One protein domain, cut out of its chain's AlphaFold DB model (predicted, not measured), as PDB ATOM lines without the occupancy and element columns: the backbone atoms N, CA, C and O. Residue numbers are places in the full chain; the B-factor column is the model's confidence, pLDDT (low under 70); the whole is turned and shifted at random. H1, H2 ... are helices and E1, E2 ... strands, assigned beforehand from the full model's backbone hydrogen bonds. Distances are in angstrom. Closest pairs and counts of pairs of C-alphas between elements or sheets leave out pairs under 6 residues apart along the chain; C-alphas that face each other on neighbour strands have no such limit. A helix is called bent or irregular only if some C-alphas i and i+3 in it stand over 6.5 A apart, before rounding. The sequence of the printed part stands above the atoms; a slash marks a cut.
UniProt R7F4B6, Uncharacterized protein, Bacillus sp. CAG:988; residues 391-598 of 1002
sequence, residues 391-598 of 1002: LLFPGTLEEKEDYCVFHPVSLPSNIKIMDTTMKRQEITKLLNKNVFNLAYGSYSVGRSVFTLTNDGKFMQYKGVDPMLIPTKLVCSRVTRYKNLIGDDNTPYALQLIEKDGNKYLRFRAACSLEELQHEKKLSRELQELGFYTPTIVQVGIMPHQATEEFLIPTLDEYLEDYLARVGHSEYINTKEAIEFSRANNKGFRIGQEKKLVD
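Overview. This is residues 391 to 598 of the 1002 residues of an uncharacterized protein of Bacillus sp. CAG:988 (UniProt R7F4B6). A seven-stranded sheet, E2 E1 E3 E4 E5 E10 E9, curls like part of a barrel and folds back on itself, and H2 packs along its strands E9 and E10. A small second sheet, E6 E7 E8, has H5 on it with H4 touching H5, while H1 lies far from this part and only grazes the large sheet. The printed part has 208 residues, in the order E1 E2 H1 E3 E4 E5 E6 E7 E8 H2 E9 H3 H4 H5 E10; both sheets are antiparallel and the class is mixed, helices and strands. It is compact, with a radius of gyration of the C-alphas of 18.6 A and spans of 55 by 48 by 35 A.

Along the chain. Find C-alpha 392 at (-64.921, 36.880, 11.450), where E1, residues 392 to 399, begins its 20.3 A; it bends by 52 degrees at residue 395. Then come E2, residues 404 to 408, H1, 420 to 432 and 18.2 A long, E3, 438 to 442, E4, 448 to 452, and E5, 458 to 462. Read on to E6, 481 to 485, E7, 494 to 499, and E8, 502 to 507. H2, 513 to 528, runs 22.8 A; E9, 535 to 541, H3, 544 to 549, H4, 559 to 565, and H5, 575 to 583, follow. E10, 590 to 597, runs 22.3 A to C-alpha 597 at (-77.607, 41.104, 2.564).

Arrangement. Start at the folded sheet, one sheet bent into two leaves: E2 and E1 face E4, E5, E10 and E9, with E3 as the hinge. In the hairpin E1 and E2, look for N 396 and O 407, 2.8 A apart; between E5 and E10, N 460 and O 595 are 2.8 A apart. E2, H1 and E3 form a split strand-helix-strand unit, two strands of one sheet with a helix between them along the chain and E1 between them in the sheet, and its crossover is right-handed. E3 E4 E5 and E6 E7 E8 are meanders, each strand the antiparallel neighbour of the one before; N 495 and O 506 of E7 and E8 are 2.8 A apart. H2 is on the large sheet at a height of 9.6 A, over E10 and E9; its closest C-alphas to E9 are Lys 520 and Ile 536, 5.9 A. H5 is on the small sheet at a height of 5.2 A, its Glu 576 and Tyr 504 of E8 having the closest C-alphas, 5.3 A. H4 and H5 touch, closest at the C-alphas of Leu 559 and Ser 581, 6.0 A. H3 is only just not on the large sheet, with 4 pairs of C-alphas within 10 A. In the five helices every O i to N i+4 pair is within hydrogen-bond range.

Size, cuts and confidence. The C-alphas farthest apart, Asp 419 and Lys 586, are 55.5 A apart. The printed part has no cut; its long links are E2 to H1 and E5 to E6. Confidence is under 70 at residues 413 to 418, 469 to 479 and 500.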
ATOM      1  N   LEU A 391     -64.883  35.338  15.342       85.56
ATOM      2  CA  LEU A 391     -66.139  35.083  14.616       85.56
ATOM      3  C   LEU A 391     -66.067  35.487  13.143       85.56
ATOM      4  O   LEU A 391     -66.785  34.916  12.318       85.56
ATOM      5  N   LEU A 392     -65.186  36.431  12.812       90.62
ATOM      6  CA  LEU A 392     -64.921  36.880  11.450       90.62
ATOM      7  C   LEU A 392     -63.434  36.838  11.128       90.62
ATOM      8  O   LEU A 392     -62.582  37.059  11.985       90.62
ATOM      9  N   PHE A 393     -63.141  36.595   9.856       90.06
ATOM     10  CA  PHE A 393     -61.785  36.578   9.329       90.06
ATOM     11  C   PHE A 393     -61.549  37.806   8.464       90.06
ATOM     12  O   PHE A 393     -62.190  37.926   7.418       90.06
ATOM     13  N   PRO A 394     -60.657  38.716   8.869       93.75
ATOM     14  CA  PRO A 394     -60.409  39.926   8.111       93.75
ATOM     15  C   PRO A 394     -59.534  39.646   6.887       93.75
ATOM     16  O   PRO A 394     -58.643  38.794   6.904       93.75
ATOM     17  N   GLY A 395     -59.745  40.424   5.839       93.44
ATOM     18  CA  GLY A 395     -58.868  40.508   4.677       93.44
ATOM     19  C   GLY A 395     -59.156  41.764   3.874       93.44
ATOM     20  O   GLY A 395     -60.056  42.526   4.221       93.44
ATOM     21  N   THR A 396     -58.402  41.999   2.810       92.75
ATOM     22  CA  THR A 396     -58.715  43.054   1.846       92.75
ATOM     23  C   THR A 396     -59.425  42.469   0.639       92.75
ATOM     24  O   THR A 396     -59.071  41.394   0.158       92.75
ATOM     25  N   LEU A 397     -60.444  43.171   0.152       93.25
ATOM     26  CA  LEU A 397     -61.066  42.882  -1.130       93.25
ATOM     27  C   LEU A 397     -60.475  43.811  -2.186       93.25
ATOM     28  O   LEU A 397     -60.549  45.031  -2.067       93.25
ATOM     29  N   GLU A 398     -59.894  43.221  -3.217       91.06
ATOM     30  CA  GLU A 398     -59.454  43.913  -4.417       91.06
ATOM     31  C   GLU A 398     -60.523  43.726  -5.497       91.06
ATOM     32  O   GLU A 398     -60.764  42.609  -5.962       91.06
ATOM     33  N   GLU A 399     -61.192  44.812  -5.881       86.50
ATOM     34  CA  GLU A 399     -62.119  44.811  -7.012       86.50
ATOM     35  C   GLU A 399     -61.365  45.190  -8.291       86.50
ATOM     36  O   GLU A 399     -60.897  46.317  -8.434       86.50
ATOM     37  N   LYS A 400     -61.245  44.241  -9.223       85.06
ATOM     38  CA  LYS A 400     -60.793  44.477 -10.601       85.06
ATOM     39  C   LYS A 400     -62.029  44.705 -11.492       85.06
ATOM     40  O   LYS A 400     -63.148  44.437 -11.056       85.06
ATOM     41  N   GLU A 401     -61.848  45.184 -12.728       76.38
ATOM     42  CA  GLU A 401     -62.970  45.567 -13.619       76.38
ATOM     43  C   GLU A 401     -64.047  44.469 -13.754       76.38
ATOM     44  O   GLU A 401     -65.239  44.767 -13.663       76.38
ATOM     45  N   ASP A 402     -63.635  43.201 -13.873       82.50
ATOM     46  CA  ASP A 402     -64.539  42.072 -14.148       82.50
ATOM     47  C   ASP A 402     -64.658  41.033 -13.013       82.50
ATOM     48  O   ASP A 402     -65.488  40.124 -13.093       82.50
ATOM     49  N   TYR A 403     -63.832  41.110 -11.964       90.81
ATOM     50  CA  TYR A 403     -63.814  40.124 -10.873       90.81
ATOM     51  C   TYR A 403     -63.191  40.680  -9.588       90.81
ATOM     52  O   TYR A 403     -62.496  41.692  -9.599       90.81
ATOM     53  N   CYS A 404     -63.417  39.996  -8.470       92.12
ATOM     54  CA  CYS A 404     -62.883  40.365  -7.164       92.12
ATOM     55  C   CYS A 404     -61.957  39.279  -6.607       92.12
ATOM     56  O   CYS A 404     -62.190  38.081  -6.807       92.12
ATOM     57  N   VAL A 405     -60.945  39.710  -5.855       91.88
ATOM     58  CA  VAL A 405     -59.970  38.846  -5.176       91.88
ATOM     59  C   VAL A 405     -59.920  39.213  -3.701       91.88
ATOM     60  O   VAL A 405     -59.938  40.390  -3.351       91.88
ATOM     61  N   PHE A 406     -59.875  38.210  -2.828       93.25
ATOM     62  CA  PHE A 406     -59.742  38.416  -1.391       93.25
ATOM     63  C   PHE A 406     -58.345  38.025  -0.920       93.25
ATOM     64  O   PHE A 406     -57.887  36.914  -1.181       93.25
ATOM     65  N   HIS A 407     -57.708  38.923  -0.173       91.12
ATOM     66  CA  HIS A 407     -56.382  38.729   0.401       91.12
ATOM     67  C   HIS A 407     -56.491  38.683   1.931       91.12
ATOM     68  O   HIS A 407     -56.723  39.720   2.562       91.12
ATOM     69  N   PRO A 408     -56.353  37.504   2.565       89.50
ATOM     70  CA  PRO A 408     -56.475  37.379   4.013       89.50
ATOM     71  C   PRO A 408     -55.454  38.244   4.765       89.50
ATOM     72  O   PRO A 408     -54.256  38.218   4.477       89.50
ATOM     73  N   VAL A 409     -55.911  38.956   5.795       89.38
ATOM     74  CA  VAL A 409     -55.031  39.691   6.709       89.38
ATOM     75  C   VAL A 409     -54.617  38.743   7.830       89.38
ATOM     76  O   VAL A 409     -55.439  38.265   8.613       89.38
ATOM     77  N   SER A 410     -53.318  38.454   7.913       84.06
ATOM     78  CA  SER A 410     -52.776  37.566   8.944       84.06
ATOM     79  C   SER A 410     -52.808  38.240  10.313       84.06
ATOM     80  O   SER A 410     -52.099  39.217  10.549       84.06
ATOM     81  N   LEU A 411     -53.607  37.693  11.231       83.81
ATOM     82  CA  LEU A 411     -53.612  38.120  12.630       83.81
ATOM     83  C   LEU A 411     -52.340  37.619  13.355       83.81
ATOM     84  O   LEU A 411     -51.857  36.528  13.040       83.81
ATOM     85  N   PRO A 412     -51.787  38.373  14.327       74.69
ATOM     86  CA  PRO A 412     -50.549  37.997  15.016       74.69
ATOM     87  C   PRO A 412     -50.605  36.602  15.670       74.69
ATOM     88  O   PRO A 412     -51.531  36.273  16.403       74.69
ATOM     89  N   SER A 413     -49.580  35.768  15.473       60.28
ATOM     90  CA  SER A 413     -49.539  34.393  16.012       60.28
ATOM     91  C   SER A 413     -49.395  34.318  17.539       60.28
ATOM     92  O   SER A 413     -49.780  33.323  18.154       60.28
ATOM     93  N   ASN A 414     -48.854  35.368  18.166       59.19
ATOM     94  CA  ASN A 414     -48.489  35.398  19.591       59.19
ATOM     95  C   ASN A 414     -49.620  35.919  20.498       59.19
ATOM     96  O   ASN A 414     -49.408  36.140  21.689       59.19
ATOM     97  N   ILE A 415     -50.828  36.066  19.945       57.25
ATOM     98  CA  ILE A 415     -52.032  36.583  20.610       57.25
ATOM     99  C   ILE A 415     -52.316  35.917  21.966       57.25
ATOM    100  O   ILE A 415     -52.813  36.571  22.875       57.25
ATOM    101  N   LYS A 416     -51.982  34.629  22.137       53.12
ATOM    102  CA  LYS A 416     -52.239  33.884  23.385       53.12
ATOM    103  C   LYS A 416     -51.404  34.346  24.588       53.12
ATOM    104  O   LYS A 416     -51.725  33.962  25.706       53.12
ATOM    105  N   ILE A 417     -50.329  35.105  24.365       55.91
ATOM    106  CA  ILE A 417     -49.407  35.582  25.415       55.91
ATOM    107  C   ILE A 417     -49.746  37.029  25.828       55.91
ATOM    108  O   ILE A 417     -49.240  37.528  26.829       55.91
ATOM    109  N   MET A 418     -50.608  37.713  25.071       59.22
ATOM    110  CA  MET A 418     -50.955  39.116  25.296       59.22
ATOM    111  C   MET A 418     -52.168  39.231  26.218       59.22
ATOM    112  O   MET A 418     -53.102  38.436  26.118       59.22
ATOM    113  N   ASP A 419     -52.187  40.255  27.074       72.44
ATOM    114  CA  ASP A 419     -53.421  40.640  27.758       72.44
ATOM    115  C   ASP A 419     -54.485  41.079  26.731       72.44
ATOM    116  O   ASP A 419     -54.180  41.568  25.637       72.44
ATOM    117  N   THR A 420     -55.751  40.901  27.097       73.81
ATOM    118  CA  THR A 420     -56.938  41.110  26.267       73.81
ATOM    119  C   THR A 420     -56.964  42.513  25.661       73.81
ATOM    120  O   THR A 420     -57.304  42.663  24.488       73.81
ATOM    121  N   THR A 421     -56.557  43.536  26.415       77.88
ATOM    122  CA  THR A 421     -56.512  44.931  25.947       77.88
ATOM    123  C   THR A 421     -55.435  45.142  24.880       77.88
ATOM    124  O   THR A 421     -55.707  45.725  23.831       77.88
ATOM    125  N   MET A 422     -54.226  44.602  25.077       76.94
ATOM    126  CA  MET A 422     -53.156  44.694  24.072       76.94
ATOM    127  C   MET A 422     -53.523  43.953  22.783       76.94
ATOM    128  O   MET A 422     -53.326  44.498  21.696       76.94
ATOM    129  N   LYS A 423     -54.125  42.756  22.893       78.62
ATOM    130  CA  LYS A 423     -54.659  42.008  21.740       78.62
ATOM    131  C   LYS A 423     -55.620  42.884  20.928       78.62
ATOM    132  O   LYS A 423     -55.486  42.970  19.709       78.62
ATOM    133  N   ARG A 424     -56.582  43.533  21.596       80.69
ATOM    134  CA  ARG A 424     -57.571  44.410  20.944       80.69
ATOM    135  C   ARG A 424     -56.900  45.547  20.194       80.69
ATOM    136  O   ARG A 424     -57.190  45.740  19.016       80.69
ATOM    137  N   GLN A 425     -55.988  46.261  20.846       82.62
ATOM    138  CA  GLN A 425     -55.300  47.407  20.254       82.62
ATOM    139  C   GLN A 425     -54.450  47.020  19.038       82.62
ATOM    140  O   GLN A 425     -54.465  47.726  18.029       82.62
ATOM    141  N   GLU A 426     -53.719  45.902  19.092       83.81
ATOM    142  CA  GLU A 426     -52.911  45.446  17.955       83.81
ATOM    143  C   GLU A 426     -53.761  45.001  16.767       83.81
ATOM    144  O   GLU A 426     -53.484  45.409  15.637       83.81
ATOM    145  N   ILE A 427     -54.816  44.216  17.013       87.19
ATOM    146  CA  ILE A 427     -55.749  43.807  15.957       87.19
ATOM    147  C   ILE A 427     -56.407  45.048  15.350       87.19
ATOM    148  O   ILE A 427     -56.420  45.193  14.135       87.19
ATOM    149  N   THR A 428     -56.864  45.991  16.170       87.31
ATOM    150  CA  THR A 428     -57.515  47.229  15.708       87.31
ATOM    151  C   THR A 428     -56.587  48.050  14.823       87.31
ATOM    152  O   THR A 428     -56.960  48.416  13.713       87.31
ATOM    153  N   LYS A 429     -55.333  48.255  15.246       85.31
ATOM    154  CA  LYS A 429     -54.316  48.929  14.423       85.31
ATOM    155  C   LYS A 429     -54.070  48.207  13.101       85.31
ATOM    156  O   LYS A 429     -53.865  48.862  12.083       85.31
ATOM    157  N   LEU A 430     -54.069  46.875  13.099       87.75
ATOM    158  CA  LEU A 430     -53.900  46.078  11.884       87.75
ATOM    159  C   LEU A 430     -55.100  46.209  10.933       87.75
ATOM    160  O   LEU A 430     -54.906  46.340   9.725       87.75
ATOM    161  N   LEU A 431     -56.323  46.202  11.465       89.88
ATOM    162  CA  LEU A 431     -57.547  46.372  10.680       89.88
ATOM    163  C   LEU A 431     -57.670  47.794  10.120       89.88
ATOM    164  O   LEU A 431     -57.972  47.955   8.940       89.88
ATOM    165  N   ASN A 432     -57.328  48.809  10.919       86.81
ATOM    166  CA  ASN A 432     -57.341  50.217  10.511       86.81
ATOM    167  C   ASN A 432     -56.469  50.482   9.282       86.81
ATOM    168  O   ASN A 432     -56.876  51.244   8.409       86.81
ATOM    169  N   LYS A 433     -55.338  49.772   9.148       83.94
ATOM    170  CA  LYS A 433     -54.468  49.854   7.959       83.94
ATOM    171  C   LYS A 433     -55.153  49.510   6.644       83.94
ATOM    172  O   LYS A 433     -54.638  49.858   5.590       83.94
ATOM    173  N   ASN A 434     -56.275  48.806   6.714       86.25
ATOM    174  CA  ASN A 434     -56.985  48.258   5.572       86.25
ATOM    175  C   ASN A 434     -58.436  48.760   5.496       86.25
ATOM    176  O   ASN A 434     -59.198  48.244   4.686       86.25
ATOM    177  N   VAL A 435     -58.845  49.733   6.325       84.75
ATOM    178  CA  VAL A 435     -60.269  50.022   6.592       84.75
ATOM    179  C   VAL A 435     -61.094  50.364   5.337       84.75
ATOM    180  O   VAL A 435     -62.294  50.090   5.321       84.75
ATOM    181  N   PHE A 436     -60.498  50.909   4.272       81.75
ATOM    182  CA  PHE A 436     -61.212  51.205   3.016       81.75
ATOM    183  C   PHE A 436     -61.568  49.956   2.207       81.75
ATOM    184  O   PHE A 436     -62.661  49.890   1.657       81.75
ATOM    185  N   ASN A 437     -60.693  48.951   2.202       87.31
ATOM    186  CA  ASN A 437     -60.868  47.732   1.407       87.31
ATOM    187  C   ASN A 437     -61.174  46.518   2.290       87.31
ATOM    188  O   ASN A 437     -61.044  45.376   1.852       87.31
ATOM    189  N   LEU A 438     -61.511  46.748   3.560       92.19
ATOM    190  CA  LEU A 438     -61.664  45.682   4.533       92.19
ATOM    191  C   LEU A 438     -62.897  44.837   4.214       92.19
ATOM    192  O   LEU A 438     -64.017  45.337   4.087       92.19
ATOM    193  N   ALA A 439     -62.672  43.537   4.142       95.62
ATOM    194  CA  ALA A 439     -63.676  42.521   3.927       95.62
ATOM    195  C   ALA A 439     -63.545  41.416   4.971       95.62
ATOM    196  O   ALA A 439     -62.516  41.256   5.633       95.62
ATOM    197  N   TYR A 440     -64.607  40.632   5.101       94.88
ATOM    198  CA  TYR A 440     -64.734  39.612   6.125       94.88
ATOM    199  C   TYR A 440     -65.163  38.284   5.522       94.88
ATOM    200  O   TYR A 440     -66.160  38.207   4.808       94.88
ATOM    201  N   GLY A 441     -64.442  37.217   5.847       91.06
ATOM    202  CA  GLY A 441     -64.933  35.850   5.718       91.06
ATOM    203  C   GLY A 441     -65.703  35.442   6.974       91.06
ATOM    204  O   GLY A 441     -65.322  35.816   8.086       91.06
ATOM    205  N   SER A 442     -66.760  34.641   6.815       85.81
ATOM    206  CA  SER A 442     -67.480  34.028   7.936       85.81
ATOM    207  C   SER A 442     -67.351  32.506   7.919       85.81
ATOM    208  O   SER A 442     -67.175  31.867   6.880       85.81
ATOM    209  N   TYR A 443     -67.453  31.903   9.099       75.50
ATOM    210  CA  TYR A 443     -67.346  30.457   9.288       75.50
ATOM    211  C   TYR A 443     -68.474  29.647   8.635       75.50
ATOM    212  O   TYR A 443     -68.282  28.480   8.275       75.50
ATOM    213  N   SER A 444     -69.657  30.247   8.516       77.19
ATOM    214  CA  SER A 444     -70.841  29.617   7.939       77.19
ATOM    215  C   SER A 444     -70.876  29.675   6.414       77.19
ATOM    216  O   SER A 444     -71.563  28.859   5.798       77.19
ATOM    217  N   VAL A 445     -70.110  30.577   5.788       83.38
ATOM    218  CA  VAL A 445     -70.160  30.822   4.341       83.38
ATOM    219  C   VAL A 445     -68.773  30.681   3.710       83.38
ATOM    220  O   VAL A 445     -68.084  31.647   3.417       83.38
ATOM    221  N   GLY A 446     -68.375  29.444   3.410       78.56
ATOM    222  CA  GLY A 446     -67.048  29.139   2.849       78.56
ATOM    223  C   GLY A 446     -66.848  29.443   1.356       78.56
ATOM    224  O   GLY A 446     -65.883  28.955   0.775       78.56
ATOM    225  N   ARG A 447     -67.778  30.152   0.702       85.94
ATOM    226  CA  ARG A 447     -67.701  30.534  -0.729       85.94
ATOM    227  C   ARG A 447     -67.997  32.019  -0.946       85.94
ATOM    228  O   ARG A 447     -68.489  32.407  -2.011       85.94
ATOM    229  N   SER A 448     -67.851  32.830   0.100       92.00
ATOM    230  CA  SER A 448     -68.125  34.259   0.017       92.00
ATOM    231  C   SER A 448     -67.315  35.068   1.013       92.00
ATOM    232  O   SER A 448     -66.890  34.560   2.049       92.00
ATOM    233  N   VAL A 449     -67.190  36.350   0.698       95.38
ATOM    234  CA  VAL A 449     -66.692  37.398   1.592       95.38
ATOM    235  C   VAL A 449     -67.698  38.542   1.646       95.38
ATOM    236  O   VAL A 449     -68.549  38.662   0.762       95.38
ATOM    237  N   PHE A 450     -67.616  39.359   2.691       96.00
ATOM    238  CA  PHE A 450     -68.556  40.439   2.970       96.00
ATOM    239  C   PHE A 450     -67.819  41.764   3.148       96.00
ATOM    240  O   PHE A 450     -66.836  41.813   3.886       96.00
ATOM    241  N   THR A 451     -68.311  42.839   2.540       95.38
ATOM    242  CA  THR A 451     -67.879  44.215   2.838       95.38
ATOM    243  C   THR A 451     -69.025  44.996   3.466       95.38
ATOM    244  O   THR A 451     -70.198  44.689   3.242       95.38
ATOM    245  N   LEU A 452     -68.686  45.993   4.285       93.25
ATOM    246  CA  LEU A 452     -69.648  46.964   4.802       93.25
ATOM    247  C   LEU A 452     -69.917  48.000   3.707       93.25
ATOM    248  O   LEU A 452     -68.984  48.650   3.237       93.25
ATOM    249  N   THR A 453     -71.172  48.152   3.302       90.31
ATOM    250  CA  THR A 453     -71.571  49.149   2.305       90.31
ATOM    251  C   THR A 453     -71.690  50.538   2.929       90.31
ATOM    252  O   THR A 453     -71.805  50.703   4.145       90.31
ATOM    253  N   ASN A 454     -71.717  51.564   2.080       86.50
ATOM    254  CA  ASN A 454     -71.799  52.967   2.495       86.50
ATOM    255  C   ASN A 454     -73.113  53.340   3.211       86.50
ATOM    256  O   ASN A 454     -73.214  54.421   3.786       86.50
ATOM    257  N   ASP A 455     -74.139  52.488   3.166       82.62
ATOM    258  CA  ASP A 455     -75.413  52.622   3.886       82.62
ATOM    259  C   ASP A 455     -75.489  51.754   5.158       82.62
ATOM    260  O   ASP A 455     -76.521  51.733   5.824       82.62
ATOM    261  N   GLY A 456     -74.403  51.066   5.526       84.50
ATOM    262  CA  GLY A 456     -74.327  50.247   6.738       84.50
ATOM    263  C   GLY A 456     -74.873  48.821   6.591       84.50
ATOM    264  O   GLY A 456     -74.958  48.102   7.591       84.50
ATOM    265  N   LYS A 457     -75.228  48.408   5.368       89.88
ATOM    266  CA  LYS A 457     -75.577  47.024   5.010       89.88
ATOM    267  C   LYS A 457     -74.334  46.219   4.622       89.88
ATOM    268  O   LYS A 457     -73.203  46.674   4.789       89.88
ATOM    269  N   PHE A 458     -74.530  45.006   4.108       94.75
ATOM    270  CA  PHE A 458     -73.429  44.156   3.673       94.75
ATOM    271  C   PHE A 458     -73.544  43.777   2.203       94.75
ATOM    272  O   PHE A 458     -74.579  43.295   1.740       94.75
ATOM    273  N   MET A 459     -72.442  43.934   1.478       95.81
ATOM    274  CA  MET A 459     -72.286  43.358   0.150       95.81
ATOM    275  C   MET A 459     -71.609  41.999   0.298       95.81
ATOM    276  O   MET A 459     -70.484  41.909   0.784       95.81
ATOM    277  N   GLN A 460     -72.291  40.936  -0.113       95.56
ATOM    278  CA  GLN A 460     -71.747  39.588  -0.197       95.56
ATOM    279  C   GLN A 460     -71.212  39.334  -1.610       95.56
ATOM    280  O   GLN A 460     -71.952  39.446  -2.587       95.56
ATOM    281  N   TYR A 461     -69.958  38.894  -1.703       95.38
ATOM    282  CA  TYR A 461     -69.303  38.487  -2.946       95.38
ATOM    283  C   TYR A 461     -69.210  36.959  -2.961       95.38
ATOM    284  O   TYR A 461     -68.363  36.378  -2.281       95.38
ATOM    285  N   LYS A 462     -70.119  36.289  -3.678       93.88
ATOM    286  CA  LYS A 462     -70.148  34.824  -3.851       93.88
ATOM    287  C   LYS A 462     -69.236  34.420  -5.014       93.88
ATOM    288  O   LYS A 462     -69.142  35.128  -6.011       93.88
ATOM    289  N   GLY A 463     -68.549  33.285  -4.881       92.75
ATOM    290  CA  GLY A 463     -67.520  32.864  -5.841       92.75
ATOM    291  C   GLY A 463     -66.138  33.475  -5.574       92.75
ATOM    292  O   GLY A 463     -65.246  33.349  -6.408       92.75
ATOM    293  N   VAL A 464     -65.947  34.126  -4.422       93.38
ATOM    294  CA  VAL A 464     -64.650  34.627  -3.938       93.38
ATOM    295  C   VAL A 464     -64.128  33.676  -2.866       93.38
ATOM    296  O   VAL A 464     -64.872  33.335  -1.944       93.38
ATOM    297  N   ASP A 465     -62.883  33.211  -3.001       90.88
ATOM    298  CA  ASP A 465     -62.265  32.306  -2.027       90.88
ATOM    299  C   ASP A 465     -61.758  33.078  -0.802       90.88
ATOM    300  O   ASP A 465     -60.782  33.816  -0.922       90.88
ATOM    301  N   PRO A 466     -62.359  32.903   0.392       87.75
ATOM    302  CA  PRO A 466     -61.844  33.528   1.606       87.75
ATOM    303  C   PRO A 466     -60.568  32.833   2.125       87.75
ATOM    304  O   PRO A 466     -60.049  33.212   3.172       87.75
ATOM    305  N   MET A 467     -60.101  31.772   1.446       82.12
ATOM    306  CA  MET A 467     -58.945  30.940   1.805       82.12
ATOM    307  C   MET A 467     -59.050  30.352   3.218       82.12
ATOM    308  O   MET A 467     -58.064  30.098   3.911       82.12
ATOM    309  N   LEU A 468     -60.287  30.114   3.653       73.12
ATOM    310  CA  LEU A 468     -60.570  29.481   4.930       73.12
ATOM    311  C   LEU A 468     -60.342  27.980   4.802       73.12
ATOM    312  O   LEU A 468     -61.025  27.286   4.046       73.12
ATOM    313  N   ILE A 469     -59.389  27.476   5.585       62.91
ATOM    314  CA  ILE A 469     -59.118  26.043   5.687       62.91
ATOM    315  C   ILE A 469     -60.417  25.342   6.130       62.91
ATOM    316  O   ILE A 469     -61.007  25.751   7.134       62.91
ATOM    317  N   PRO A 470     -60.887  24.286   5.440       54.91
ATOM    318  CA  PRO A 470     -62.148  23.620   5.773       54.91
ATOM    319  C   PRO A 470     -62.252  23.088   7.210       54.91
ATOM    320  O   PRO A 470     -63.361  22.977   7.722       54.91
ATOM    321  N   THR A 471     -61.129  22.815   7.890       49.62
ATOM    322  CA  THR A 471     -61.105  22.482   9.330       49.62
ATOM    323  C   THR A 471     -61.538  23.641  10.221       49.62
ATOM    324  O   THR A 471     -62.055  23.412  11.311       49.62
ATOM    325  N   LYS A 472     -61.343  24.881   9.761       51.09
ATOM    326  CA  LYS A 472     -61.869  26.079  10.408       51.09
ATOM    327  C   LYS A 472     -63.332  26.294  10.042       51.09
ATOM    328  O   LYS A 472     -64.066  26.750  10.898       51.09
ATOM    329  N   LEU A 473     -63.795  25.934   8.840       53.56
ATOM    330  CA  LEU A 473     -65.198  26.104   8.428       53.56
ATOM    331  C   LEU A 473     -66.163  25.220   9.236       53.56
ATOM    332  O   LEU A 473     -66.430  24.063   8.909       53.56
ATOM    333  N   VAL A 474     -66.769  25.843  10.241       51.88
ATOM    334  CA  VAL A 474     -67.810  25.325  11.137       51.88
ATOM    335  C   VAL A 474     -68.961  24.606  10.412       51.88
ATOM    336  O   VAL A 474     -69.507  23.627  10.919       51.88
ATOM    337  N   CYS A 475     -69.338  25.074   9.216       46.69
ATOM    338  CA  CYS A 475     -70.476  24.544   8.456       46.69
ATOM    339  C   CYS A 475     -70.188  23.255   7.679       46.69
ATOM    340  O   CYS A 475     -71.103  22.618   7.146       46.69
ATOM    341  N   SER A 476     -68.925  22.855   7.568       50.53
ATOM    342  CA  SER A 476     -68.567  21.734   6.725       50.53
ATOM    343  C   SER A 476     -68.554  20.458   7.576       50.53
ATOM    344  O   SER A 476     -67.605  20.153   8.289       50.53
ATOM    345  N   ARG A 477     -69.612  19.641   7.466       50.16
ATOM    346  CA  ARG A 477     -69.545  18.193   7.772       50.16
ATOM    347  C   ARG A 477     -68.592  17.476   6.792       50.16
ATOM    348  O   ARG A 477     -68.915  16.404   6.288       50.16
ATOM    349  N   VAL A 478     -67.489  18.111   6.395       52.19
ATOM    350  CA  VAL A 478     -66.537  17.545   5.449       52.19
ATOM    351  C   VAL A 478     -65.770  16.496   6.219       52.19
ATOM    352  O   VAL A 478     -64.935  16.777   7.077       52.19
ATOM    353  N   THR A 479     -66.140  15.256   5.943       58.53
ATOM    354  CA  THR A 479     -65.544  14.085   6.554       58.53
ATOM    355  C   THR A 479     -64.262  13.823   5.772       58.53
ATOM    356  O   THR A 479     -64.204  12.913   4.969       58.53
ATOM    357  N   ARG A 480     -63.237  14.655   6.007       70.38
ATOM    358  CA  ARG A 480     -61.949  14.724   5.285       70.38
ATOM    359  C   ARG A 480     -62.044  15.384   3.902       70.38
ATOM    360  O   ARG A 480     -62.920  15.096   3.090       70.38
ATOM    361  N   TYR A 481     -61.089  16.268   3.635       81.25
ATOM    362  CA  TYR A 481     -60.785  16.758   2.296       81.25
ATOM    363  C   TYR A 481     -59.309  16.510   2.002       81.25
ATOM    364  O   TYR A 481     -58.493  16.381   2.917       81.25
ATOM    365  N   LYS A 482     -58.974  16.455   0.719       85.31
ATOM    366  CA  LYS A 482     -57.597  16.441   0.235       85.31
ATOM    367  C   LYS A 482     -57.500  17.390  -0.950       85.31
ATOM    368  O   LYS A 482     -58.260  17.235  -1.904       85.31
ATOM    369  N   ASN A 483     -56.568  18.340  -0.900       87.69
ATOM    370  CA  ASN A 483     -56.235  19.130  -2.081       87.69
ATOM    371  C   ASN A 483     -55.530  18.196  -3.073       87.69
ATOM    372  O   ASN A 483     -54.546  17.536  -2.729       87.69
ATOM    373  N   LEU A 484     -56.108  18.058  -4.262       87.50
ATOM    374  CA  LEU A 484     -55.498  17.327  -5.369       87.50
ATOM    375  C   LEU A 484     -54.555  18.235  -6.150       87.50
ATOM    376  O   LEU A 484     -53.499  17.780  -6.571       87.50
ATOM    377  N   ILE A 485     -54.946  19.504  -6.309       87.62
ATOM    378  CA  ILE A 485     -54.192  20.534  -7.023       87.62
ATOM    379  C   ILE A 485     -54.228  21.804  -6.180       87.62
ATOM    380  O   ILE A 485     -55.307  22.239  -5.766       87.62
ATOM    381  N   GLY A 486     -53.048  22.372  -5.929       85.88
ATOM    382  CA  GLY A 486     -52.851  23.454  -4.967       85.88
ATOM    383  C   GLY A 486     -52.740  22.965  -3.519       85.88
ATOM    384  O   GLY A 486     -52.871  21.778  -3.214       85.88
ATOM    385  N   ASP A 487     -52.489  23.905  -2.618       85.56
ATOM    386  CA  ASP A 487     -52.422  23.700  -1.171       85.56
ATOM    387  C   ASP A 487     -53.477  24.540  -0.425       85.56
ATOM    388  O   ASP A 487     -54.343  25.177  -1.027       85.56
ATOM    389  N   ASP A 488     -53.438  24.532   0.909       79.38
ATOM    390  CA  ASP A 488     -54.397  25.293   1.718       79.38
ATOM    391  C   ASP A 488     -54.289  26.815   1.502       79.38
ATOM    392  O   ASP A 488     -55.284  27.519   1.687       79.38
ATOM    393  N   ASN A 489     -53.136  27.302   1.035       82.00
ATOM    394  CA  ASN A 489     -52.864  28.704   0.718       82.00
ATOM    395  C   ASN A 489     -53.058  29.026  -0.773       82.00
ATOM    396  O   ASN A 489     -52.793  30.148  -1.191       82.00
ATOM    397  N   THR A 490     -53.519  28.072  -1.581       85.56
ATOM    398  CA  THR A 490     -53.787  28.283  -3.006       85.56
ATOM    399  C   THR A 490     -55.269  28.614  -3.190       85.56
ATOM    400  O   THR A 490     -56.107  27.769  -2.855       85.56
ATOM    401  N   PRO A 491     -55.640  29.813  -3.683       87.50
ATOM    402  CA  PRO A 491     -57.026  30.142  -3.999       87.50
ATOM    403  C   PRO A 491     -57.639  29.119  -4.957       87.50
ATOM    404  O   PRO A 491     -56.980  28.643  -5.873       87.50
ATOM    405  N   TYR A 492     -58.906  28.777  -4.743       90.56
ATOM    406  CA  TYR A 492     -59.689  27.896  -5.610       90.56
ATOM    407  C   TYR A 492     -59.130  26.481  -5.832       90.56
ATOM    408  O   TYR A 492     -59.531  25.816  -6.786       90.56
ATOM    409  N   ALA A 493     -58.277  25.978  -4.930       89.38
ATOM    410  CA  ALA A 493     -57.696  24.634  -5.009       89.38
ATOM    411  C   ALA A 493     -58.727  23.545  -5.386       89.38
ATOM    412  O   ALA A 493     -59.866  23.549  -4.898       89.38
ATOM    413  N   LEU A 494     -58.330  22.579  -6.227       90.00
ATOM    414  CA  LEU A 494     -59.170  21.425  -6.561       90.00
ATOM    415  C   LEU A 494     -59.127  20.425  -5.407       90.00
ATOM    416  O   LEU A 494     -58.070  19.889  -5.070       90.00
ATOM    417  N   GLN A 495     -60.286  20.137  -4.825       88.19
ATOM    418  CA  GLN A 495     -60.405  19.299  -3.638       88.19
ATOM    419  C   GLN A 495     -61.180  18.020  -3.936       88.19
ATOM    420  O   GLN A 495     -62.246  18.046  -4.554       88.19
ATOM    421  N   LEU A 496     -60.671  16.905  -3.416       87.69
ATOM    422  CA  LEU A 496     -61.442  15.691  -3.202       87.69
ATOM    423  C   LEU A 496     -62.113  15.792  -1.834       87.69
ATOM    424  O   LEU A 496     -61.432  15.866  -0.808       87.69
ATOM    425  N   ILE A 497     -63.441  15.800  -1.824       84.94
ATOM    426  CA  ILE A 497     -64.252  15.903  -0.615       84.94
ATOM    427  C   ILE A 497     -64.871  14.540  -0.332       84.94
ATOM    428  O   ILE A 497     -65.509  13.960  -1.208       84.94
ATOM    429  N   GLU A 498     -64.715  14.051   0.897       81.88
ATOM    430  CA  GLU A 498     -65.406  12.865   1.391       81.88
ATOM    431  C   GLU A 498     -66.494  13.281   2.396       81.88
ATOM    432  O   GLU A 498     -66.284  14.082   3.312       81.88
ATOM    433  N   LYS A 499     -67.718  12.802   2.181       73.06
ATOM    434  CA  LYS A 499     -68.880  13.142   3.006       73.06
ATOM    435  C   LYS A 499     -69.867  11.988   3.028       73.06
ATOM    436  O   LYS A 499     -70.323  11.542   1.977       73.06
ATOM    437  N   ASP A 500     -70.218  11.536   4.229       69.88
ATOM    438  CA  ASP A 500     -71.178  10.446   4.439       69.88
ATOM    439  C   ASP A 500     -70.816   9.178   3.615       69.88
ATOM    440  O   ASP A 500     -71.687   8.507   3.067       69.88
ATOM    441  N   GLY A 501     -69.511   8.888   3.466       74.44
ATOM    442  CA  GLY A 501     -68.976   7.766   2.675       74.44
ATOM    443  C   GLY A 501     -68.907   7.986   1.155       74.44
ATOM    444  O   GLY A 501     -68.384   7.131   0.444       74.44
ATOM    445  N   ASN A 502     -69.392   9.123   0.646       78.50
ATOM    446  CA  ASN A 502     -69.323   9.489  -0.769       78.50
ATOM    447  C   ASN A 502     -68.146  10.428  -1.037       78.50
ATOM    448  O   ASN A 502     -67.881  11.330  -0.241       78.50
ATOM    449  N   LYS A 503     -67.475  10.247  -2.176       84.94
ATOM    450  CA  LYS A 503     -66.365  11.095  -2.628       84.94
ATOM    451  C   LYS A 503     -66.770  11.880  -3.865       84.94
ATOM    452  O   LYS A 503     -67.403  11.323  -4.753       84.94
ATOM    453  N   TYR A 504     -66.410  13.155  -3.920       85.50
ATOM    454  CA  TYR A 504     -66.652  14.001  -5.086       85.50
ATOM    455  C   TYR A 504     -65.591  15.098  -5.209       85.50
ATOM    456  O   TYR A 504     -64.989  15.514  -4.216       85.50
ATOM    457  N   LEU A 505     -65.369  15.564  -6.438       86.69
ATOM    458  CA  LEU A 505     -64.463  16.672  -6.735       86.69
ATOM    459  C   LEU A 505     -65.181  18.017  -6.645       86.69
ATOM    460  O   LEU A 505     -66.365  18.129  -6.971       86.69
ATOM    461  N   ARG A 506     -64.455  19.050  -6.214       86.81
ATOM    462  CA  ARG A 506     -64.920  20.440  -6.239       86.81
ATOM    463  C   ARG A 506     -63.746  21.416  -6.176       86.81
ATOM    464  O   ARG A 506     -62.838  21.236  -5.373       86.81
ATOM    465  N   PHE A 507     -63.826  22.499  -6.944       88.69
ATOM    466  CA  PHE A 507     -62.979  23.679  -6.756       88.69
ATOM    467  C   PHE A 507     -63.426  24.454  -5.511       88.69
ATOM    468  O   PHE A 507     -64.620  24.746  -5.341       88.69
ATOM    469  N   ARG A 508     -62.493  24.751  -4.601       88.06
ATOM    470  CA  ARG A 508     -62.787  25.500  -3.370       88.06
ATOM    471  C   ARG A 508     -63.375  26.862  -3.732       88.06
ATOM    472  O   ARG A 508     -62.905  27.500  -4.655       88.06
ATOM    473  N   ALA A 509     -64.433  27.278  -3.038       87.94
ATOM    474  CA  ALA A 509     -65.136  28.554  -3.234       87.94
ATOM    475  C   ALA A 509     -65.705  28.887  -4.635       87.94
ATOM    476  O   ALA A 509     -66.588  29.735  -4.705       87.94
ATOM    477  N   ALA A 510     -65.311  28.197  -5.708       89.62
ATOM    478  CA  ALA A 510     -65.794  28.453  -7.057       89.62
ATOM    479  C   ALA A 510     -67.295  28.149  -7.200       89.62
ATOM    480  O   ALA A 510     -67.834  27.210  -6.586       89.62
ATOM    481  N   CYS A 511     -67.944  28.940  -8.051       90.88
ATOM    482  CA  CYS A 511     -69.347  28.827  -8.423       90.88
ATOM    483  C   CYS A 511     -69.472  28.730  -9.944       90.88
ATOM    484  O   CYS A 511     -68.757  29.421 -10.671       90.88
ATOM    485  N   SER A 512     -70.385  27.880 -10.416       89.81
ATOM    486  CA  SER A 512     -70.714  27.833 -11.843       89.81
ATOM    487  C   SER A 512     -71.554  29.049 -12.230       89.81
ATOM    488  O   SER A 512     -72.393  29.506 -11.450       89.81
ATOM    489  N   LEU A 513     -71.340  29.583 -13.429       91.25
ATOM    490  CA  LEU A 513     -72.078  30.731 -13.941       91.25
ATOM    491  C   LEU A 513     -73.574  30.414 -14.065       91.25
ATOM    492  O   LEU A 513     -74.412  31.266 -13.784       91.25
ATOM    493  N   GLU A 514     -73.916  29.185 -14.444       89.31
ATOM    494  CA  GLU A 514     -75.291  28.711 -14.585       89.31
ATOM    495  C   GLU A 514     -76.026  28.689 -13.245       89.31
ATOM    496  O   GLU A 514     -77.185  29.099 -13.187       89.31
ATOM    497  N   GLU A 515     -75.357  28.248 -12.171       89.19
ATOM    498  CA  GLU A 515     -75.898  28.288 -10.806       89.19
ATOM    499  C   GLU A 515     -76.233  29.729 -10.412       89.19
ATOM    500  O   GLU A 515     -77.354  29.995  -9.981       89.19
ATOM    501  N   LEU A 516     -75.306  30.666 -10.629       92.69
ATOM    502  CA  LEU A 516     -75.488  32.075 -10.268       92.69
ATOM    503  C   LEU A 516     -76.578  32.759 -11.111       92.69
ATOM    504  O   LEU A 516     -77.410  33.502 -10.596       92.69
ATOM    505  N   GLN A 517     -76.628  32.488 -12.418       92.62
ATOM    506  CA  GLN A 517     -77.671  33.023 -13.300       92.62
ATOM    507  C   GLN A 517     -79.058  32.485 -12.938       92.62
ATOM    508  O   GLN A 517     -80.042  33.231 -12.972       92.62
ATOM    509  N   HIS A 518     -79.142  31.200 -12.587       90.31
ATOM    510  CA  HIS A 518     -80.381  30.593 -12.123       90.31
ATOM    511  C   HIS A 518     -80.827  31.188 -10.782       90.31
ATOM    512  O   HIS A 518     -81.987  31.586 -10.668       90.31
ATOM    513  N   GLU A 519     -79.911  31.326  -9.815       91.19
ATOM    514  CA  GLU A 519     -80.181  31.955  -8.515       91.19
ATOM    515  C   GLU A 519     -80.689  33.391  -8.705       91.19
ATOM    516  O   GLU A 519     -81.740  33.734  -8.164       91.19
ATOM    517  N   LYS A 520     -80.032  34.202  -9.549       93.12
ATOM    518  CA  LYS A 520     -80.467  35.575  -9.862       93.12
ATOM    519  C   LYS A 520     -81.879  35.631 -10.436       93.12
ATOM    520  O   LYS A 520     -82.681  36.463 -10.010       93.12
ATOM    521  N   LYS A 521     -82.185  34.763 -11.404       92.31
ATOM    522  CA  LYS A 521     -83.514  34.708 -12.024       92.31
ATOM    523  C   LYS A 521     -84.583  34.340 -10.994       92.31
ATOM    524  O   LYS A 521     -85.563  35.068 -10.861       92.31
ATOM    525  N   LEU A 522     -84.371  33.255 -10.252       89.56
ATOM    526  CA  LEU A 522     -85.330  32.774  -9.260       89.56
ATOM    527  C   LEU A 522     -85.502  33.769  -8.105       89.56
ATOM    528  O   LEU A 522     -86.617  34.004  -7.659       89.56
ATOM    529  N   SER A 523     -84.415  34.396  -7.650       91.88
ATOM    530  CA  SER A 523     -84.456  35.428  -6.611       91.88
ATOM    531  C   SER A 523     -85.354  36.590  -7.020       91.88
ATOM    532  O   SER A 523     -86.193  37.016  -6.234       91.88
ATOM    533  N   ARG A 524     -85.236  37.065  -8.266       92.06
ATOM    534  CA  ARG A 524     -86.098  38.128  -8.793       92.06
ATOM    535  C   ARG A 524     -87.567  37.702  -8.847       92.06
ATOM    536  O   ARG A 524     -88.421  38.445  -8.376       92.06
ATOM    537  N   GLU A 525     -87.849  36.510  -9.373       91.50
ATOM    538  CA  GLU A 525     -89.215  35.963  -9.434       91.50
ATOM    539  C   GLU A 525     -89.844  35.856  -8.035       91.50
ATOM    540  O   GLU A 525     -91.011  36.183  -7.847       91.50
ATOM    541  N   LEU A 526     -89.070  35.440  -7.029       91.06
ATOM    542  CA  LEU A 526     -89.536  35.343  -5.646       91.06
ATOM    543  C   LEU A 526     -89.718  36.724  -4.992       91.06
ATOM    544  O   LEU A 526     -90.709  36.938  -4.294       91.06
ATOM    545  N   GLN A 527     -88.816  37.679  -5.233       93.19
ATOM    546  CA  GLN A 527     -88.946  39.054  -4.731       93.19
ATOM    547  C   GLN A 527     -90.199  39.756  -5.271       93.19
ATOM    548  O   GLN A 527     -90.864  40.466  -4.521       93.19
ATOM    549  N   GLU A 528     -90.567  39.516  -6.534       93.94
ATOM    550  CA  GLU A 528     -91.811  40.026  -7.136       93.94
ATOM    551  C   GLU A 528     -93.070  39.500  -6.414       93.94
ATOM    552  O   GLU A 528     -94.106  40.163  -6.408       93.94
ATOM    553  N   LEU A 529     -92.970  38.354  -5.730       92.62
ATOM    554  CA  LEU A 529     -94.019  37.776  -4.881       92.62
ATOM    555  C   LEU A 529     -93.952  38.256  -3.416       92.62
ATOM    556  O   LEU A 529     -94.705  37.768  -2.573       92.62
ATOM    557  N   GLY A 530     -93.041  39.180  -3.095       91.81
ATOM    558  CA  GLY A 530     -92.797  39.677  -1.738       91.81
ATOM    559  C   GLY A 530     -91.942  38.751  -0.865       91.81
ATOM    560  O   GLY A 530     -91.884  38.943   0.350       91.81
ATOM    561  N   PHE A 531     -91.303  37.730  -1.447       93.00
ATOM    562  CA  PHE A 531     -90.427  36.817  -0.714       93.00
ATOM    563  C   PHE A 531     -89.129  37.518  -0.295       93.00
ATOM    564  O   PHE A 531     -88.526  38.256  -1.079       93.00
ATOM    565  N   TYR A 532     -88.675  37.272   0.934       92.12
ATOM    566  CA  TYR A 532     -87.556  38.005   1.517       92.12
ATOM    567  C   TYR A 532     -86.226  37.273   1.288       92.12
ATOM    568  O   TYR A 532     -85.725  36.495   2.101       92.12
ATOM    569  N   THR A 533     -85.650  37.538   0.121       92.12
ATOM    570  CA  THR A 533     -84.368  36.990  -0.333       92.12
ATOM    571  C   THR A 533     -83.421  38.130  -0.735       92.12
ATOM    572  O   THR A 533     -83.907  39.188  -1.161       92.12
ATOM    573  N   PRO A 534     -82.091  37.960  -0.604       91.88
ATOM    574  CA  PRO A 534     -81.112  38.991  -0.941       91.88
ATOM    575  C   PRO A 534     -81.251  39.543  -2.357       91.88
ATOM    576  O   PRO A 534     -81.557  38.818  -3.304       91.88
ATOM    577  N   THR A 535     -80.937  40.824  -2.533       91.69
ATOM    578  CA  THR A 535     -80.933  41.434  -3.870       91.69
ATOM    579  C   THR A 535     -79.619  41.145  -4.577       91.69
ATOM    580  O   THR A 535     -78.571  41.660  -4.187       91.69
ATOM    581  N   ILE A 536     -79.677  40.341  -5.640       94.56
ATOM    582  CA  ILE A 536     -78.519  40.037  -6.486       94.56
ATOM    583  C   ILE A 536     -78.293  41.181  -7.478       94.56
ATOM    584  O   ILE A 536     -79.012  41.332  -8.470       94.56
ATOM    585  N   VAL A 537     -77.257  41.970  -7.212       92.44
ATOM    586  CA  VAL A 537     -76.893  43.167  -7.977       92.44
ATOM    587  C   VAL A 537     -76.239  42.759  -9.297       92.44
ATOM    588  O   VAL A 537     -76.687  43.140 -10.382       92.44
ATOM    589  N   GLN A 538     -75.230  41.892  -9.231       93.19
ATOM    590  CA  GLN A 538     -74.390  41.546 -10.377       93.19
ATOM    591  C   GLN A 538     -74.070  40.054 -10.389       93.19
ATOM    592  O   GLN A 538     -73.828  39.461  -9.346       93.19
ATOM    593  N   VAL A 539     -74.047  39.470 -11.588       94.69
ATOM    594  CA  VAL A 539     -73.465  38.149 -11.860       94.69
ATOM    595  C   VAL A 539     -72.519  38.344 -13.034       94.69
ATOM    596  O   VAL A 539     -72.943  38.853 -14.072       94.69
ATOM    597  N   GLY A 540     -71.253  37.992 -12.843       91.56
ATOM    598  CA  GLY A 540     -70.188  38.134 -13.829       91.56
ATOM    599  C   GLY A 540     -69.496  36.802 -14.078       91.56
ATOM    600  O   GLY A 540     -69.423  35.951 -13.190       91.56
ATOM    601  N   ILE A 541     -69.008  36.613 -15.300       92.25
ATOM    602  CA  ILE A 541     -68.132  35.494 -15.632       92.25
ATOM    603  C   ILE A 541     -66.697  35.860 -15.263       92.25
ATOM    604  O   ILE A 541     -66.281  36.995 -15.477       92.25
ATOM    605  N   MET A 542     -65.944  34.913 -14.710       90.88
ATOM    606  CA  MET A 542     -64.535  35.143 -14.426       90.88
ATOM    607  C   MET A 542     -63.761  35.225 -15.755       90.88
ATOM    608  O   MET A 542     -63.895  34.316 -16.582       90.88
ATOM    609  N   PRO A 543     -62.977  36.292 -16.000       90.12
ATOM    610  CA  PRO A 543     -62.273  36.454 -17.265       90.12
ATOM    611  C   PRO A 543     -61.150  35.424 -17.407       90.12
ATOM    612  O   PRO A 543     -60.589  34.951 -16.417       90.12
ATOM    613  N   HIS A 544     -60.774  35.123 -18.652       88.00
ATOM    614  CA  HIS A 544     -59.752  34.120 -18.963       88.00
ATOM    615  C   HIS A 544     -58.436  34.353 -18.201       88.00
ATOM    616  O   HIS A 544     -57.923  33.435 -17.568       88.00
ATOM    617  N   GLN A 545     -57.963  35.602 -18.156       87.19
ATOM    618  CA  GLN A 545     -56.760  35.985 -17.410       87.19
ATOM    619  C   GLN A 545     -56.836  35.602 -15.924       87.19
ATOM    620  O   GLN A 545     -55.862  35.109 -15.366       87.19
ATOM    621  N   ALA A 546     -57.993  35.792 -15.282       88.62
ATOM    622  CA  ALA A 546     -58.186  35.414 -13.885       88.62
ATOM    623  C   ALA A 546     -58.219  33.889 -13.717       88.62
ATOM    624  O   ALA A 546     -57.646  33.355 -12.771       88.62
ATOM    625  N   THR A 547     -58.848  33.167 -14.652       89.00
ATOM    626  CA  THR A 547     -58.854  31.697 -14.610       89.00
ATOM    627  C   THR A 547     -57.452  31.101 -14.771       89.00
ATOM    628  O   THR A 547     -57.135  30.103 -14.124       89.00
ATOM    629  N   GLU A 548     -56.589  31.738 -15.570       86.69
ATOM    630  CA  GLU A 548     -55.173  31.378 -15.679       86.69
ATOM    631  C   GLU A 548     -54.393  31.731 -14.405       86.69
ATOM    632  O   GLU A 548     -53.662  30.879 -13.900       86.69
ATOM    633  N   GLU A 549     -54.588  32.937 -13.854       87.50
ATOM    634  CA  GLU A 549     -53.956  33.404 -12.607       87.50
ATOM    635  C   GLU A 549     -54.214  32.437 -11.442       87.50
ATOM    636  O   GLU A 549     -53.293  32.090 -10.702       87.50
ATOM    637  N   PHE A 550     -55.452  31.952 -11.307       88.62
ATOM    638  CA  PHE A 550     -55.846  31.035 -10.236       88.62
ATOM    639  C   PHE A 550     -55.660  29.552 -10.566       88.62
ATOM    640  O   PHE A 550     -55.999  28.711  -9.736       88.62
ATOM    641  N   LEU A 551     -55.133  29.212 -11.749       87.38
ATOM    642  CA  LEU A 551     -54.989  27.827 -12.214       87.38
ATOM    643  C   LEU A 551     -56.298  27.024 -12.115       87.38
ATOM    644  O   LEU A 551     -56.299  25.860 -11.719       87.38
ATOM    645  N   ILE A 552     -57.419  27.640 -12.484       90.31
ATOM    646  CA  ILE A 552     -58.733  26.988 -12.555       90.31
ATOM    647  C   ILE A 552     -59.136  26.757 -14.020       90.31
ATOM    648  O   ILE A 552     -58.441  27.221 -14.933       90.31
ATOM    649  N   PRO A 553     -60.219  26.003 -14.288       89.81
ATOM    650  CA  PRO A 553     -60.686  25.801 -15.647       89.81
ATOM    651  C   PRO A 553     -61.019  27.111 -16.358       89.81
ATOM    652  O   PRO A 553     -61.704  27.983 -15.817       89.81
ATOM    653  N   THR A 554     -60.524  27.210 -17.583       86.94
ATOM    654  CA  THR A 554     -60.810  28.282 -18.528       86.94
ATOM    655  C   THR A 554     -62.195  28.078 -19.146       86.94
ATOM    656  O   THR A 554     -62.847  27.051 -18.943       86.94
ATOM    657  N   LEU A 555     -62.682  29.093 -19.859       82.38
ATOM    658  CA  LEU A 555     -64.032  29.100 -20.409       82.38
ATOM    659  C   LEU A 555     -64.308  27.880 -21.298       82.38
ATOM    660  O   LEU A 555     -63.601  27.659 -22.276       82.38
ATOM    661  N   ASP A 556     -65.371  27.145 -20.968       84.38
ATOM    662  CA  ASP A 556     -65.838  25.947 -21.675       84.38
ATOM    663  C   ASP A 556     -64.792  24.811 -21.732       84.38
ATOM    664  O   ASP A 556     -64.928  23.868 -22.510       84.38
ATOM    665  N   GLU A 557     -63.766  24.855 -20.873       88.81
ATOM    666  CA  GLU A 557     -62.758  23.798 -20.761       88.81
ATOM    667  C   GLU A 557     -63.370  22.545 -20.125       88.81
ATOM    668  O   GLU A 557     -64.140  22.639 -19.168       88.81
ATOM    669  N   TYR A 558     -63.036  21.362 -20.636       90.44
ATOM    670  CA  TYR A 558     -63.436  20.097 -20.021       90.44
ATOM    671  C   TYR A 558     -62.479  19.708 -18.888       90.44
ATOM    672  O   TYR A 558     -61.339  20.169 -18.826       90.44
ATOM    673  N   LEU A 559     -62.921  18.847 -17.964       89.19
ATOM    674  CA  LEU A 559     -62.087  18.463 -16.818       89.19
ATOM    675  C   LEU A 559     -60.822  17.745 -17.283       89.19
ATOM    676  O   LEU A 559     -59.762  17.931 -16.695       89.19
ATOM    677  N   GLU A 560     -60.939  16.927 -18.322       90.00
ATOM    678  CA  GLU A 560     -59.835  16.163 -18.881       90.00
ATOM    679  C   GLU A 560     -58.754  17.085 -19.455       90.00
ATOM    680  O   GLU A 560     -57.571  16.892 -19.168       90.00
ATOM    681  N   ASP A 561     -59.174  18.121 -20.185       91.00
ATOM    682  CA  ASP A 561     -58.288  19.137 -20.759       91.00
ATOM    683  C   ASP A 561     -57.629  19.972 -19.658       91.00
ATOM    684  O   ASP A 561     -56.408  20.137 -19.656       91.00
ATOM    685  N   TYR A 562     -58.412  20.396 -18.660       91.88
ATOM    686  CA  TYR A 562     -57.908  21.096 -17.482       91.88
ATOM    687  C   TYR A 562     -56.841  20.271 -16.757       91.88
ATOM    688  O   TYR A 562     -55.733  20.759 -16.542       91.88
ATOM    689  N   LEU A 563     -57.148  19.014 -16.414       90.88
ATOM    690  CA  LEU A 563     -56.230  18.120 -15.707       90.88
ATOM    691  C   LEU A 563     -54.960  17.867 -16.522       90.88
ATOM    692  O   LEU A 563     -53.877  17.826 -15.946       90.88
ATOM    693  N   ALA A 564     -55.061  17.734 -17.846       90.06
ATOM    694  CA  ALA A 564     -53.894  17.627 -18.715       90.06
ATOM    695  C   ALA A 564     -53.052  18.914 -18.716       90.06
ATOM    696  O   ALA A 564     -51.830  18.840 -18.573       90.06
ATOM    697  N   ARG A 565     -53.691  20.088 -18.803       89.38
ATOM    698  CA  ARG A 565     -53.030  21.401 -18.800       89.38
ATOM    699  C   ARG A 565     -52.251  21.666 -17.514       89.38
ATOM    700  O   ARG A 565     -51.147  22.197 -17.573       89.38
ATOM    701  N   VAL A 566     -52.798  21.276 -16.365       88.69
ATOM    702  CA  VAL A 566     -52.150  21.452 -15.051       88.69
ATOM    703  C   VAL A 566     -51.253  20.272 -14.645       88.69
ATOM    704  O   VAL A 566     -50.760  20.242 -13.522       88.69
ATOM    705  N   GLY A 567     -51.011  19.309 -15.545       87.94
ATOM    706  CA  GLY A 567     -50.044  18.222 -15.338       87.94
ATOM    707  C   GLY A 567     -50.519  17.083 -14.429       87.94
ATOM    708  O   GLY A 567     -49.691  16.414 -13.820       87.94
ATOM    709  N   HIS A 568     -51.832  16.861 -14.348       88.44
ATOM    710  CA  HIS A 568     -52.505  15.937 -13.430       88.44
ATOM    711  C   HIS A 568     -53.398  14.903 -14.148       88.44
ATOM    712  O   HIS A 568     -54.477  14.521 -13.674       88.44
ATOM    713  N   SER A 569     -52.959  14.433 -15.322       89.81
ATOM    714  CA  SER A 569     -53.693  13.464 -16.148       89.81
ATOM    715  C   SER A 569     -53.968  12.126 -15.450       89.81
ATOM    716  O   SER A 569     -54.891  11.410 -15.839       89.81
ATOM    717  N   GLU A 570     -53.223  11.784 -14.395       89.25
ATOM    718  CA  GLU A 570     -53.438  10.585 -13.580       89.25
ATOM    719  C   GLU A 570     -54.829  10.529 -12.928       89.25
ATOM    720  O   GLU A 570     -55.317   9.440 -12.622       89.25
ATOM    721  N   TYR A 571     -55.504  11.673 -12.761       85.38
ATOM    722  CA  TYR A 571     -56.839  11.737 -12.165       85.38
ATOM    723  C   TYR A 571     -57.991  11.599 -13.173       85.38
ATOM    724  O   TYR A 571     -59.121  11.356 -12.747       85.38
ATOM    725  N   ILE A 572     -57.732  11.689 -14.485       86.94
ATOM    726  CA  ILE A 572     -58.764  11.719 -15.545       86.94
ATOM    727  C   ILE A 572     -59.695  10.499 -15.485       86.94
ATOM    728  O   ILE A 572     -60.910  10.624 -15.595       86.94
ATOM    729  N   ASN A 573     -59.130   9.312 -15.255       88.50
ATOM    730  CA  ASN A 573     -59.882   8.054 -15.256       88.50
ATOM    731  C   ASN A 573     -60.410   7.651 -13.869       88.50
ATOM    732  O   ASN A 573     -60.852   6.516 -13.679       88.50
ATOM    733  N   THR A 574     -60.348   8.546 -12.878       88.12
ATOM    734  CA  THR A 574     -60.933   8.270 -11.561       88.12
ATOM    735  C   THR A 574     -62.456   8.312 -11.631       88.12
ATOM    736  O   THR A 574     -63.047   9.036 -12.435       88.12
ATOM    737  N   LYS A 575     -63.117   7.530 -10.770       89.50
ATOM    738  CA  LYS A 575     -64.583   7.497 -10.699       89.50
ATOM    739  C   LYS A 575     -65.144   8.899 -10.442       89.50
ATOM    740  O   LYS A 575     -66.103   9.304 -11.090       89.50
ATOM    741  N   GLU A 576     -64.518   9.630  -9.528       89.31
ATOM    742  CA  GLU A 576     -64.928  10.964  -9.109       89.31
ATOM    743  C   GLU A 576     -64.754  12.001 -10.229       89.31
ATOM    744  O   GLU A 576     -65.621  12.859 -10.390       89.31
ATOM    745  N   ALA A 577     -63.690  11.903 -11.036       87.12
ATOM    746  CA  ALA A 577     -63.500  12.751 -12.216       87.12
ATOM    747  C   ALA A 577     -64.561  12.482 -13.288       87.12
ATOM    748  O   ALA A 577     -65.192  13.421 -13.762       87.12
ATOM    749  N   ILE A 578     -64.843  11.213 -13.599       88.12
ATOM    750  CA  ILE A 578     -65.882  10.841 -14.573       88.12
ATOM    751  C   ILE A 578     -67.261  11.344 -14.124       88.12
ATOM    752  O   ILE A 578     -68.039  11.854 -14.935       88.12
ATOM    753  N   GLU A 579     -67.592  11.205 -12.838       87.38
ATOM    754  CA  GLU A 579     -68.844  11.726 -12.278       87.38
ATOM    755  C   GLU A 579     -68.902  13.261 -12.341       87.38
ATOM    756  O   GLU A 579     -69.940  13.818 -12.710       87.38
ATOM    757  N   PHE A 580     -67.788  13.944 -12.069       85.25
ATOM    758  CA  PHE A 580     -67.682  15.400 -12.166       85.25
ATOM    759  C   PHE A 580     -67.808  15.910 -13.612       85.25
ATOM    760  O   PHE A 580     -68.579  16.841 -13.854       85.25
ATOM    761  N   SER A 581     -67.139  15.280 -14.585       85.88
ATOM    762  CA  SER A 581     -67.257  15.607 -16.016       85.88
ATOM    763  C   SER A 581     -68.684  15.412 -16.525       85.88
ATOM    764  O   SER A 581     -69.201  16.242 -17.270       85.88
ATOM    765  N   ARG A 582     -69.382  14.354 -16.083       85.38
ATOM    766  CA  ARG A 582     -70.797  14.131 -16.440       85.38
ATOM    767  C   ARG A 582     -71.709  15.247 -15.942       85.38
ATOM    768  O   ARG A 582     -72.639  15.618 -16.655       85.38
ATOM    769  N   ALA A 583     -71.455  15.768 -14.743       81.12
ATOM    770  CA  ALA A 583     -72.207  16.894 -14.192       81.12
ATOM    771  C   ALA A 583     -71.920  18.217 -14.931       81.12
ATOM    772  O   ALA A 583     -72.794  19.076 -14.984       81.12
ATOM    773  N   ASN A 584     -70.735  18.353 -15.538       82.00
ATOM    774  CA  ASN A 584     -70.263  19.557 -16.232       82.00
ATOM    775  C   ASN A 584     -69.987  19.284 -17.723       82.00
ATOM    776  O   ASN A 584     -68.976  19.700 -18.283       82.00
ATOM    777  N   ASN A 585     -70.896  18.572 -18.392       78.88
ATOM    778  CA  ASN A 585     -70.702  18.063 -19.757       78.88
ATOM    779  C   ASN A 585     -70.644  19.133 -20.871       78.88
ATOM    780  O   ASN A 585     -70.524  18.783 -22.046       78.88
ATOM    781  N   LYS A 586     -70.762  20.416 -20.521       82.31
ATOM    782  CA  LYS A 586     -70.624  21.566 -21.428       82.31
ATOM    783  C   LYS A 586     -69.317  22.340 -21.215       82.31
ATOM    784  O   LYS A 586     -69.180  23.414 -21.783       82.31
ATOM    785  N   GLY A 587     -68.402  21.808 -20.406       80.38
ATOM    786  CA  GLY A 587     -67.214  22.530 -19.960       80.38
ATOM    787  C   GLY A 587     -67.510  23.483 -18.798       80.38
ATOM    788  O   GLY A 587     -68.659  23.636 -18.369       80.38
ATOM    789  N   PHE A 588     -66.460  24.089 -18.243       84.75
ATOM    790  CA  PHE A 588     -66.563  24.955 -17.069       84.75
ATOM    791  C   PHE A 588     -66.802  26.412 -17.433       84.75
ATOM    792  O   PHE A 588     -66.073  27.021 -18.213       84.75
ATOM    793  N   ARG A 589     -67.778  27.020 -16.762       88.12
ATOM    794  CA  ARG A 589     -67.955  28.471 -16.747       88.12
ATOM    795  C   ARG A 589     -68.018  28.923 -15.304       88.12
ATOM    796  O   ARG A 589     -69.007  28.678 -14.621       88.12
ATOM    797  N   ILE A 590     -66.936  29.523 -14.822       90.88
ATOM    798  CA  ILE A 590     -66.829  29.985 -13.435       90.88
ATOM    799  C   ILE A 590     -67.268  31.444 -13.374       90.88
ATOM    800  O   ILE A 590     -66.896  32.250 -14.226       90.88
ATOM    801  N   GLY A 591     -68.083  31.780 -12.379       92.88
ATOM    802  CA  GLY A 591     -68.588  33.132 -12.186       92.88
ATOM    803  C   GLY A 591     -68.493  33.610 -10.745       92.88
ATOM    804  O   GLY A 591     -68.256  32.833  -9.816       92.88
ATOM    805  N   GLN A 592     -68.718  34.908 -10.583       95.25
ATOM    806  CA  GLN A 592     -68.864  35.584  -9.300       95.25
ATOM    807  C   GLN A 592     -70.187  36.351  -9.257       95.25
ATOM    808  O   GLN A 592     -70.734  36.758 -10.283       95.25
ATOM    809  N   GLU A 593     -70.709  36.543  -8.052       95.00
ATOM    810  CA  GLU A 593     -71.967  37.242  -7.808       95.00
ATOM    811  C   GLU A 593     -71.799  38.260  -6.679       95.00
ATOM    812  O   GLU A 593     -71.204  37.947  -5.649       95.00
ATOM    813  N   LYS A 594     -72.373  39.455  -6.855       94.88
ATOM    814  CA  LYS A 594     -72.511  40.476  -5.808       94.88
ATOM    815  C   LYS A 594     -73.974  40.563  -5.379       94.88
ATOM    816  O   LYS A 594     -74.845  40.786  -6.230       94.88
ATOM    817  N   LYS A 595     -74.256  40.419  -4.083       94.06
ATOM    818  CA  LYS A 595     -75.609  40.566  -3.529       94.06
ATOM    819  C   LYS A 595     -75.637  41.325  -2.212       94.06
ATOM    820  O   LYS A 595     -74.750  41.165  -1.384       94.06
ATOM    821  N   LEU A 596     -76.684  42.119  -2.023       94.56
ATOM    822  CA  LEU A 596     -76.938  42.851  -0.785       94.56
ATOM    823  C   LEU A 596     -77.631  41.940   0.225       94.56
ATOM    824  O   LEU A 596     -78.678  41.372  -0.094       94.56
ATOM    825  N   VAL A 597     -77.052  41.834   1.419       93.38
ATOM    826  CA  VAL A 597     -77.607  41.104   2.564       93.38
ATOM    827  C   VAL A 597     -77.650  42.012   3.785       93.38
ATOM    828  O   VAL A 597     -76.759  42.839   3.992       93.38
ATOM    829  N   ASP A 598     -78.669  41.841   4.619       90.69
ATOM    830  CA  ASP A 598     -78.793  42.629   5.842       90.69
ATOM    831  C   ASP A 598     -77.958  42.026   6.990       90.69
ATOM    832  O   ASP A 598     -77.508  42.765   7.862       90.69
TER     833      ASP A 598